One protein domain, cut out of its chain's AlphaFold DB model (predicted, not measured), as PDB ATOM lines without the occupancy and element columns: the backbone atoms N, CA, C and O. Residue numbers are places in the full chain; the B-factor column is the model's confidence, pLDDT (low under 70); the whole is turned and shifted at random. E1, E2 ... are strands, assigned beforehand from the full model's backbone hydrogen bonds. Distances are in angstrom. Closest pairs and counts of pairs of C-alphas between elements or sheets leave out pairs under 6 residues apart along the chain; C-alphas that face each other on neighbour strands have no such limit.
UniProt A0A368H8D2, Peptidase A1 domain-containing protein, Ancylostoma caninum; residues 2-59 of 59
ATOM      1  N   THR A   2     -12.366  30.752  12.521       91.81
ATOM      2  CA  THR A   2     -11.007  31.213  12.867       91.81
ATOM      3  C   THR A   2     -10.954  31.810  14.279       91.81
ATOM      4  O   THR A   2     -11.996  32.110  14.857       91.81
ATOM      5  N   LEU A   3      -9.750  32.019  14.833       91.50
ATOM      6  CA  LEU A   3      -9.572  32.679  16.139       91.50
ATOM      7  C   LEU A   3     -10.102  34.122  16.152       91.50
ATOM      8  O   LEU A   3     -10.569  34.596  17.186       91.50
ATOM      9  N   ILE A   4     -10.046  34.796  14.999       93.31
ATOM     10  CA  ILE A   4     -10.600  36.141  14.810       93.31
ATOM     11  C   ILE A   4     -12.127  36.082  14.925       93.31
ATOM     12  O   ILE A   4     -12.704  36.826  15.712       93.31
ATOM     13  N   ASP A   5     -12.771  35.148  14.218       94.06
ATOM     14  CA  ASP A   5     -14.238  34.999  14.235       94.06
ATOM     15  C   ASP A   5     -14.779  34.630  15.625       94.06
ATOM     16  O   ASP A   5     -15.933  34.903  15.946       94.06
ATOM     17  N   GLN A   6     -13.956  33.973  16.443       94.25
ATOM     18  CA  GLN A   6     -14.301  33.539  17.797       94.25
ATOM     19  C   GLN A   6     -14.049  34.614  18.864       94.25
ATOM     20  O   GLN A   6     -14.404  34.397  20.021       94.25
ATOM     21  N   GLY A   7     -13.435  35.750  18.510       93.38
ATOM     22  CA  GLY A   7     -13.081  36.798  19.472       93.38
ATOM     23  C   GLY A   7     -12.025  36.361  20.494       93.38
ATOM     24  O   GLY A   7     -11.973  36.903  21.591       93.38
ATOM     25  N   CYS A   8     -11.195  35.366  20.160       95.50
ATOM     26  CA  CYS A   8     -10.155  34.852  21.058       95.50
ATOM     27  C   CYS A   8      -8.880  35.712  21.076       95.50
ATOM     28  O   CYS A   8      -7.961  35.411  21.833       95.50
ATOM     29  N   LEU A   9      -8.798  36.728  20.214       95.62
ATOM     30  CA  LEU A   9      -7.670  37.650  20.112       95.62
ATOM     31  C   LEU A   9      -8.132  39.063  20.464       95.62
ATOM     32  O   LEU A   9      -9.137  39.522  19.923       95.62
ATOM     33  N   ASP A  10      -7.350  39.776  21.274       95.25
ATOM     34  CA  ASP A  10      -7.631  41.179  21.600       95.25
ATOM     35  C   ASP A  10      -7.561  42.078  20.353       95.25
ATOM     36  O   ASP A  10      -8.308  43.051  20.228       95.25
ATOM     37  N   LYS A  11      -6.658  41.760  19.412       94.31
ATOM     38  CA  LYS A  11      -6.473  42.476  18.139       94.31
ATOM     39  C   LYS A  11      -6.250  41.511  16.966       94.31
ATOM     40  O   LYS A  11      -5.562  40.507  17.131       94.31
ATOM     41  N   PRO A  12      -6.724  41.820  15.746       94.50
ATOM     42  CA  PRO A  12      -6.502  40.986  14.561       94.50
ATOM     43  C   PRO A  12      -5.109  41.228  13.943       94.50
ATOM     44  O   PRO A  12      -4.988  41.546  12.764       94.50
ATOM     45  N   ILE A  13      -4.052  41.124  14.749       93.44
ATOM     46  CA  ILE A  13      -2.656  41.329  14.337       93.44
ATOM     47  C   ILE A  13      -1.769  40.202  14.866       93.44
ATOM     48  O   ILE A  13      -2.143  39.472  15.788       93.44
ATOM     49  N   PHE A  14      -0.560  40.115  14.320       95.12
ATOM     50  CA  PHE A  14       0.541  39.402  14.949       95.12
ATOM     51  C   PHE A  14       1.825  40.227  14.867       95.12
ATOM     52  O   PHE A  14       1.990  41.036  13.952       95.12
ATOM     53  N   THR A  15       2.744  39.994  15.798       95.00
ATOM     54  CA  THR A  15       4.111  40.522  15.740       95.00
ATOM     55  C   THR A  15       5.114  39.387  15.668       95.00
ATOM     56  O   THR A  15       4.915  38.334  16.273       95.00
ATOM     57  N   VAL A  16       6.198  39.609  14.927       95.19
ATOM     58  CA  VAL A  16       7.294  38.651  14.784       95.19
ATOM     59  C   VAL A  16       8.565  39.297  15.299       95.19
ATOM     60  O   VAL A  16       8.991  40.329  14.785       95.19
ATOM     61  N   TRP A  17       9.176  38.661  16.286       94.00
ATOM     62  CA  TRP A  17      10.505  39.002  16.758       94.00
ATOM     63  C   TRP A  17      11.501  37.936  16.311       94.00
ATOM     64  O   TRP A  17      11.279  36.739  16.503       94.00
ATOM     65  N   PHE A  18      12.621  38.378  15.742       92.56
ATOM     66  CA  PHE A  18      13.755  37.520  15.419       92.56
ATOM     67  C   PHE A  18      14.884  37.790  16.405       92.56
ATOM     68  O   PHE A  18      15.418  38.899  16.464       92.56
ATOM     69  N   ALA A  19      15.267  36.764  17.163       90.94
ATOM     70  CA  ALA A  19      16.336  36.885  18.137       90.94
ATOM     71  C   ALA A  19      17.674  37.090  17.420       90.94
ATOM     72  O   ALA A  19      18.124  36.232  16.658       90.94
ATOM     73  N   GLN A  20      18.346  38.210  17.691       87.44
ATOM     74  CA  GLN A  20      19.687  38.480  17.170       87.44
ATOM     75  C   GLN A  20      20.741  37.698  17.962       87.44
ATOM     76  O   GLN A  20      21.441  38.238  18.815       87.44
ATOM     77  N   GLN A  21      20.836  36.395  17.706       84.50
ATOM     78  CA  GLN A  21      21.770  35.510  18.401       84.50
ATOM     79  C   GLN A  21      22.354  34.428  17.490       84.50
ATOM     80  O   GLN A  21      21.804  34.092  16.443       84.50
ATOM     81  N   ASN A  22      23.458  33.824  17.934       81.69
ATOM     82  CA  ASN A  22      24.043  32.667  17.265       81.69
ATOM     83  C   ASN A  22      23.116  31.446  17.371       81.69
ATOM     84  O   ASN A  22      22.659  31.091  18.463       81.69
ATOM     85  N   ILE A  23      22.920  30.757  16.242       77.44
ATOM     86  CA  ILE A  23      22.048  29.573  16.110       77.44
ATOM     87  C   ILE A  23      22.449  28.453  17.091       77.44
ATOM     88  O   ILE A  23      21.601  27.717  17.582       77.44
ATOM     89  N   GLN A  24      23.732  28.357  17.448       81.19
ATOM     90  CA  GLN A  24      24.264  27.312  18.333       81.19
ATOM     91  C   GLN A  24      24.041  27.572  19.835       81.19
ATOM     92  O   GLN A  24      24.503  26.799  20.666       81.19
ATOM     93  N   SER A  25      23.354  28.654  20.210       83.62
ATOM     94  CA  SER A  25      23.156  29.021  21.621       83.62
ATOM     95  C   SER A  25      22.151  28.139  22.376       83.62
ATOM     96  O   SER A  25      22.078  28.232  23.600       83.62
ATOM     97  N   GLY A  26      21.353  27.322  21.675       85.31
ATOM     98  CA  GLY A  26      20.273  26.523  22.273       85.31
ATOM     99  C   GLY A  26      19.083  27.348  22.789       85.31
ATOM    100  O   GLY A  26      18.157  26.789  23.369       85.31
ATOM    101  N   LYS A  27      19.097  28.671  22.585       88.88
ATOM    102  CA  LYS A  27      18.014  29.593  22.943       88.88
ATOM    103  C   LYS A  27      16.960  29.665  21.833       88.88
ATOM    104  O   LYS A  27      17.241  29.356  20.676       88.88
ATOM    105  N   ALA A  28      15.752  30.120  22.174       89.06
ATOM    106  CA  ALA A  28      14.684  30.343  21.200       89.06
ATOM    107  C   ALA A  28      15.106  31.387  20.152       89.06
ATOM    108  O   ALA A  28      15.575  32.463  20.514       89.06
ATOM    109  N   GLY A  29      14.957  31.071  18.862       91.94
ATOM    110  CA  GLY A  29      15.404  31.924  17.748       91.94
ATOM    111  C   GLY A  29      14.503  33.123  17.437       91.94
ATOM    112  O   GLY A  29      14.822  33.917  16.557       91.94
ATOM    113  N   GLY A  30      13.379  33.255  18.133       93.06
ATOM    114  CA  GLY A  30      12.395  34.299  17.902       93.06
ATOM    115  C   GLY A  30      11.073  33.979  18.585       93.06
ATOM    116  O   GLY A  30      10.942  32.949  19.253       93.06
ATOM    117  N   MET A  31      10.095  34.856  18.390       94.56
ATOM    118  CA  MET A  31       8.754  34.732  18.950       94.56
ATOM    119  C   MET A  31       7.718  35.274  17.966       94.56
ATOM    120  O   MET A  31       7.947  36.283  17.301       94.56
ATOM    121  N   ILE A  32       6.580  34.585  17.873       96.50
ATOM    122  CA  ILE A  32       5.391  35.084  17.181       96.50
ATOM    123  C   ILE A  32       4.317  35.297  18.239       96.50
ATOM    124  O   ILE A  32       3.937  34.355  18.935       96.50
ATOM    125  N   THR A  33       3.821  36.525  18.327       95.50
ATOM    126  CA  THR A  33       2.746  36.902  19.245       95.50
ATOM    127  C   THR A  33       1.478  37.115  18.443       95.50
ATOM    128  O   THR A  33       1.454  37.936  17.528       95.50
ATOM    129  N   TYR A  34       0.421  36.381  18.781       96.06
ATOM    130  CA  TYR A  34      -0.906  36.561  18.200       96.06
ATOM    131  C   TYR A  34      -1.748  37.443  19.113       96.06
ATOM    132  O   TYR A  34      -1.738  37.261  20.327       96.06
ATOM    133  N   GLY A  35      -2.514  38.366  18.537       95.75
ATOM    134  CA  GLY A  35      -3.488  39.140  19.303       95.75
ATOM    135  C   GLY A  35      -2.968  40.443  19.903       95.75
ATOM    136  O   GLY A  35      -3.752  41.171  20.502       95.75
ATOM    137  N   GLY A  36      -1.690  40.781  19.729       93.56
ATOM    138  CA  GLY A  36      -1.104  41.951  20.377       93.56
ATOM    139  C   GLY A  36       0.286  42.315  19.872       93.56
ATOM    140  O   GLY A  36       0.799  41.706  18.936       93.56
ATOM    141  N   PHE A  37       0.860  43.340  20.501       92.94
ATOM    142  CA  PHE A  37       2.231  43.782  20.268       92.94
ATOM    143  C   PHE A  37       3.164  43.166  21.305       92.94
ATOM    144  O   PHE A  37       2.838  43.141  22.490       92.94
ATOM    145  N   ASP A  38       4.333  42.722  20.862       92.50
ATOM    146  CA  ASP A  38       5.421  42.302  21.739       92.50
ATOM    147  C   ASP A  38       6.318  43.500  22.093       92.50
ATOM    148  O   ASP A  38       7.328  43.758  21.438       92.50
ATOM    149  N   SER A  39       5.925  44.269  23.112       90.38
ATOM    150  CA  SER A  39       6.710  45.417  23.590       90.38
ATOM    151  C   SER A  39       7.982  45.007  24.340       90.38
ATOM    152  O   SER A  39       8.873  45.835  24.510       90.38
ATOM    153  N   GLU A  40       8.084  43.751  24.789       91.75
ATOM    154  CA  GLU A  40       9.275  43.242  25.478       91.75
ATOM    155  C   GLU A  40      10.419  43.013  24.486       91.75
ATOM    156  O   GLU A  40      11.546  43.440  24.735       91.75
ATOM    157  N   ASN A  41      10.128  42.396  23.337       91.75
ATOM    158  CA  ASN A  41      11.155  42.018  22.369       91.75
ATOM    159  C   ASN A  41      11.301  42.981  21.174       91.75
ATOM    160  O   ASN A  41      12.407  43.115  20.644       91.75
ATOM    161  N   CYS A  42      10.230  43.653  20.726       86.88
ATOM    162  CA  CYS A  42      10.282  44.586  19.585       86.88
ATOM    163  C   CYS A  42      10.504  46.056  19.991       86.88
ATOM    164  O   CYS A  42      10.814  46.880  19.128       86.88
ATOM    165  N   GLY A  43      10.379  46.382  21.282       82.25
ATOM    166  CA  GLY A  43      10.460  47.749  21.806       82.25
ATOM    167  C   GLY A  43       9.212  48.600  21.524       82.25
ATOM    168  O   GLY A  43       8.227  48.133  20.956       82.25
ATOM    169  N   ASP A  44       9.260  49.873  21.931       76.50
ATOM    170  CA  ASP A  44       8.087  50.767  21.943       76.50
ATOM    171  C   ASP A  44       7.740  51.395  20.581       76.50
ATOM    172  O   ASP A  44       6.653  51.950  20.404       76.50
ATOM    173  N   VAL A  45       8.659  51.359  19.609       74.06
ATOM    174  CA  VAL A  45       8.501  52.068  18.331       74.06
ATOM    175  C   VAL A  45       8.112  51.095  17.224       74.06
ATOM    176  O   VAL A  45       8.928  50.301  16.764       74.06
ATOM    177  N   ILE A  46       6.873  51.218  16.742       77.00
ATOM    178  CA  ILE A  46       6.369  50.509  15.562       77.00
ATOM    179  C   ILE A  46       6.106  51.538  14.464       77.00
ATOM    180  O   ILE A  46       5.246  52.407  14.606       77.00
ATOM    181  N   GLY A  47       6.859  51.449  13.368       86.06
ATOM    182  CA  GLY A  47       6.548  52.179  12.141       86.06
ATOM    183  C   GLY A  47       5.382  51.508  11.418       86.06
ATOM    184  O   GLY A  47       5.380  50.288  11.263       86.06
ATOM    185  N   TYR A  48       4.399  52.293  10.980       90.94
ATOM    186  CA  TYR A  48       3.278  51.805  10.177       90.94
ATOM    187  C   TYR A  48       3.421  52.276   8.739       90.94
ATOM    188  O   TYR A  48       3.699  53.450   8.508       90.94
ATOM    189  N   GLU A  49       3.159  51.373   7.801       94.38
ATOM    190  CA  GLU A  49       3.080  51.673   6.376       94.38
ATOM    191  C   GLU A  49       1.786  51.086   5.799       94.38
ATOM    192  O   GLU A  49       1.273  50.076   6.295       94.38
ATOM    193  N   SER A  50       1.231  51.735   4.775       96.19
ATOM    194  CA  SER A  50       0.016  51.239   4.125       96.19
ATOM    195  C   SER A  50       0.346  50.066   3.206       96.19
ATOM    196  O   SER A  50       1.280  50.139   2.416       96.19
ATOM    197  N   LEU A  51      -0.445  48.991   3.267       96.31
ATOM    198  CA  LEU A  51      -0.251  47.862   2.358       96.31
ATOM    199  C   LEU A  51      -0.633  48.241   0.924       96.31
ATOM    200  O   LEU A  51      -1.679  48.852   0.691       96.31
ATOM    201  N   SER A  52       0.164  47.794  -0.044       97.62
ATOM    202  CA  SER A  52      -0.137  47.956  -1.473       97.62
ATOM    203  C   SER A  52      -1.141  46.917  -1.997       97.62
ATOM    204  O   SER A  52      -1.725  47.099  -3.065       97.62
ATOM    205  N   SER A  53      -1.386  45.840  -1.242       96.88
ATOM    206  CA  SER A  53      -2.363  44.791  -1.553       96.88
ATOM    207  C   SER A  53      -2.951  44.177  -0.276       96.88
ATOM    208  O   SER A  53      -2.209  43.947   0.677       96.88
ATOM    209  N   PRO A  54      -4.249  43.816  -0.247       95.38
ATOM    210  CA  PRO A  54      -4.860  43.158   0.910       95.38
ATOM    211  C   PRO A  54      -4.448  41.685   1.075       95.38
ATOM    212  O   PRO A  54      -4.801  41.063   2.074       95.38
ATOM    213  N   TYR A  55      -3.738  41.105   0.102       95.94
ATOM    214  CA  TYR A  55      -3.372  39.684   0.100       95.94
ATOM    215  C   TYR A  55      -1.906  39.420   0.476       95.94
ATOM    216  O   TYR A  55      -1.527  38.261   0.641       95.94
ATOM    217  N   TYR A  56      -1.082  40.465   0.613       95.94
ATOM    218  CA  TYR A  56       0.355  40.346   0.871       95.94
ATOM    219  C   TYR A  56       0.806  41.318   1.963       95.94
ATOM    220  O   TYR A  56       0.328  42.446   2.033       95.94
ATOM    221  N   TYR A  57       1.799  40.918   2.762       93.94
ATOM    222  CA  TYR A  57       2.556  41.833   3.628       93.94
ATOM    223  C   TYR A  57       3.579  42.623   2.793       93.94
ATOM    224  O   TYR A  57       4.785  42.482   2.972       93.94
ATOM    225  N   GLN A  58       3.077  43.397   1.828       95.88
ATOM    226  CA  GLN A  58       3.838  44.259   0.927       95.88
ATOM    227  C   GLN A  58       3.358  45.702   1.086       95.88
ATOM    228  O   GLN A  58       2.152  45.952   1.140       95.88
ATOM    229  N   TYR A  59       4.301  46.633   1.099       93.38
ATOM    230  CA  TYR A  59       4.085  48.073   1.100       93.38
ATOM    231  C   TYR A  59       4.939  48.729   0.015       93.38
ATOM    232  O   TYR A  59       5.968  48.120  -0.367       93.38
TER     233      TYR A  59
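Overview. This is residues 2 to 59 of the 59 residues of the protein "Peptidase A1 domain-containing protein" of Ancylostoma caninum (UniProt A0A368H8D2). Little regular structure is present: a small two-stranded hairpin of E1 and E2 with a wide loop at one end, an N-terminal stretch at the other, and a long C-terminal stretch swinging away, of which residues 52 to 57 stick out free. The printed part has 58 residues, with no named helix and two strands, E1 then E2, in an antiparallel sheet. The class is all strand, though named elements hold only 10 residues. The whole is loose, with a radius of gyration of the C-alphas of 14.2 A and spans of 38 by 28 by 22 A.

Arrangement. Look first at E1, residues 14 to 18, and E2, residues 30 to 34, an antiparallel hairpin at 175 degrees. C-alphas 16 and 32 face each other at 4.7 A; N 17 and O 31, 2.9 A apart, are within hydrogen-bond range.

Along the chain. Find C-alpha 14 at (0.541, 39.402, 14.949); E1 runs 13.4 A from there. E2 runs 13.5 A to C-alpha 34 at (-0.906, 36.561, 18.200).

Size, cuts and confidence. The C-alphas farthest apart, of Asp 5 and Gln 24, are 39.5 A apart. The 11-residue link from E1 to E2 is long. The printed part has no cut, and no printed residue is under 70 in pLDDT.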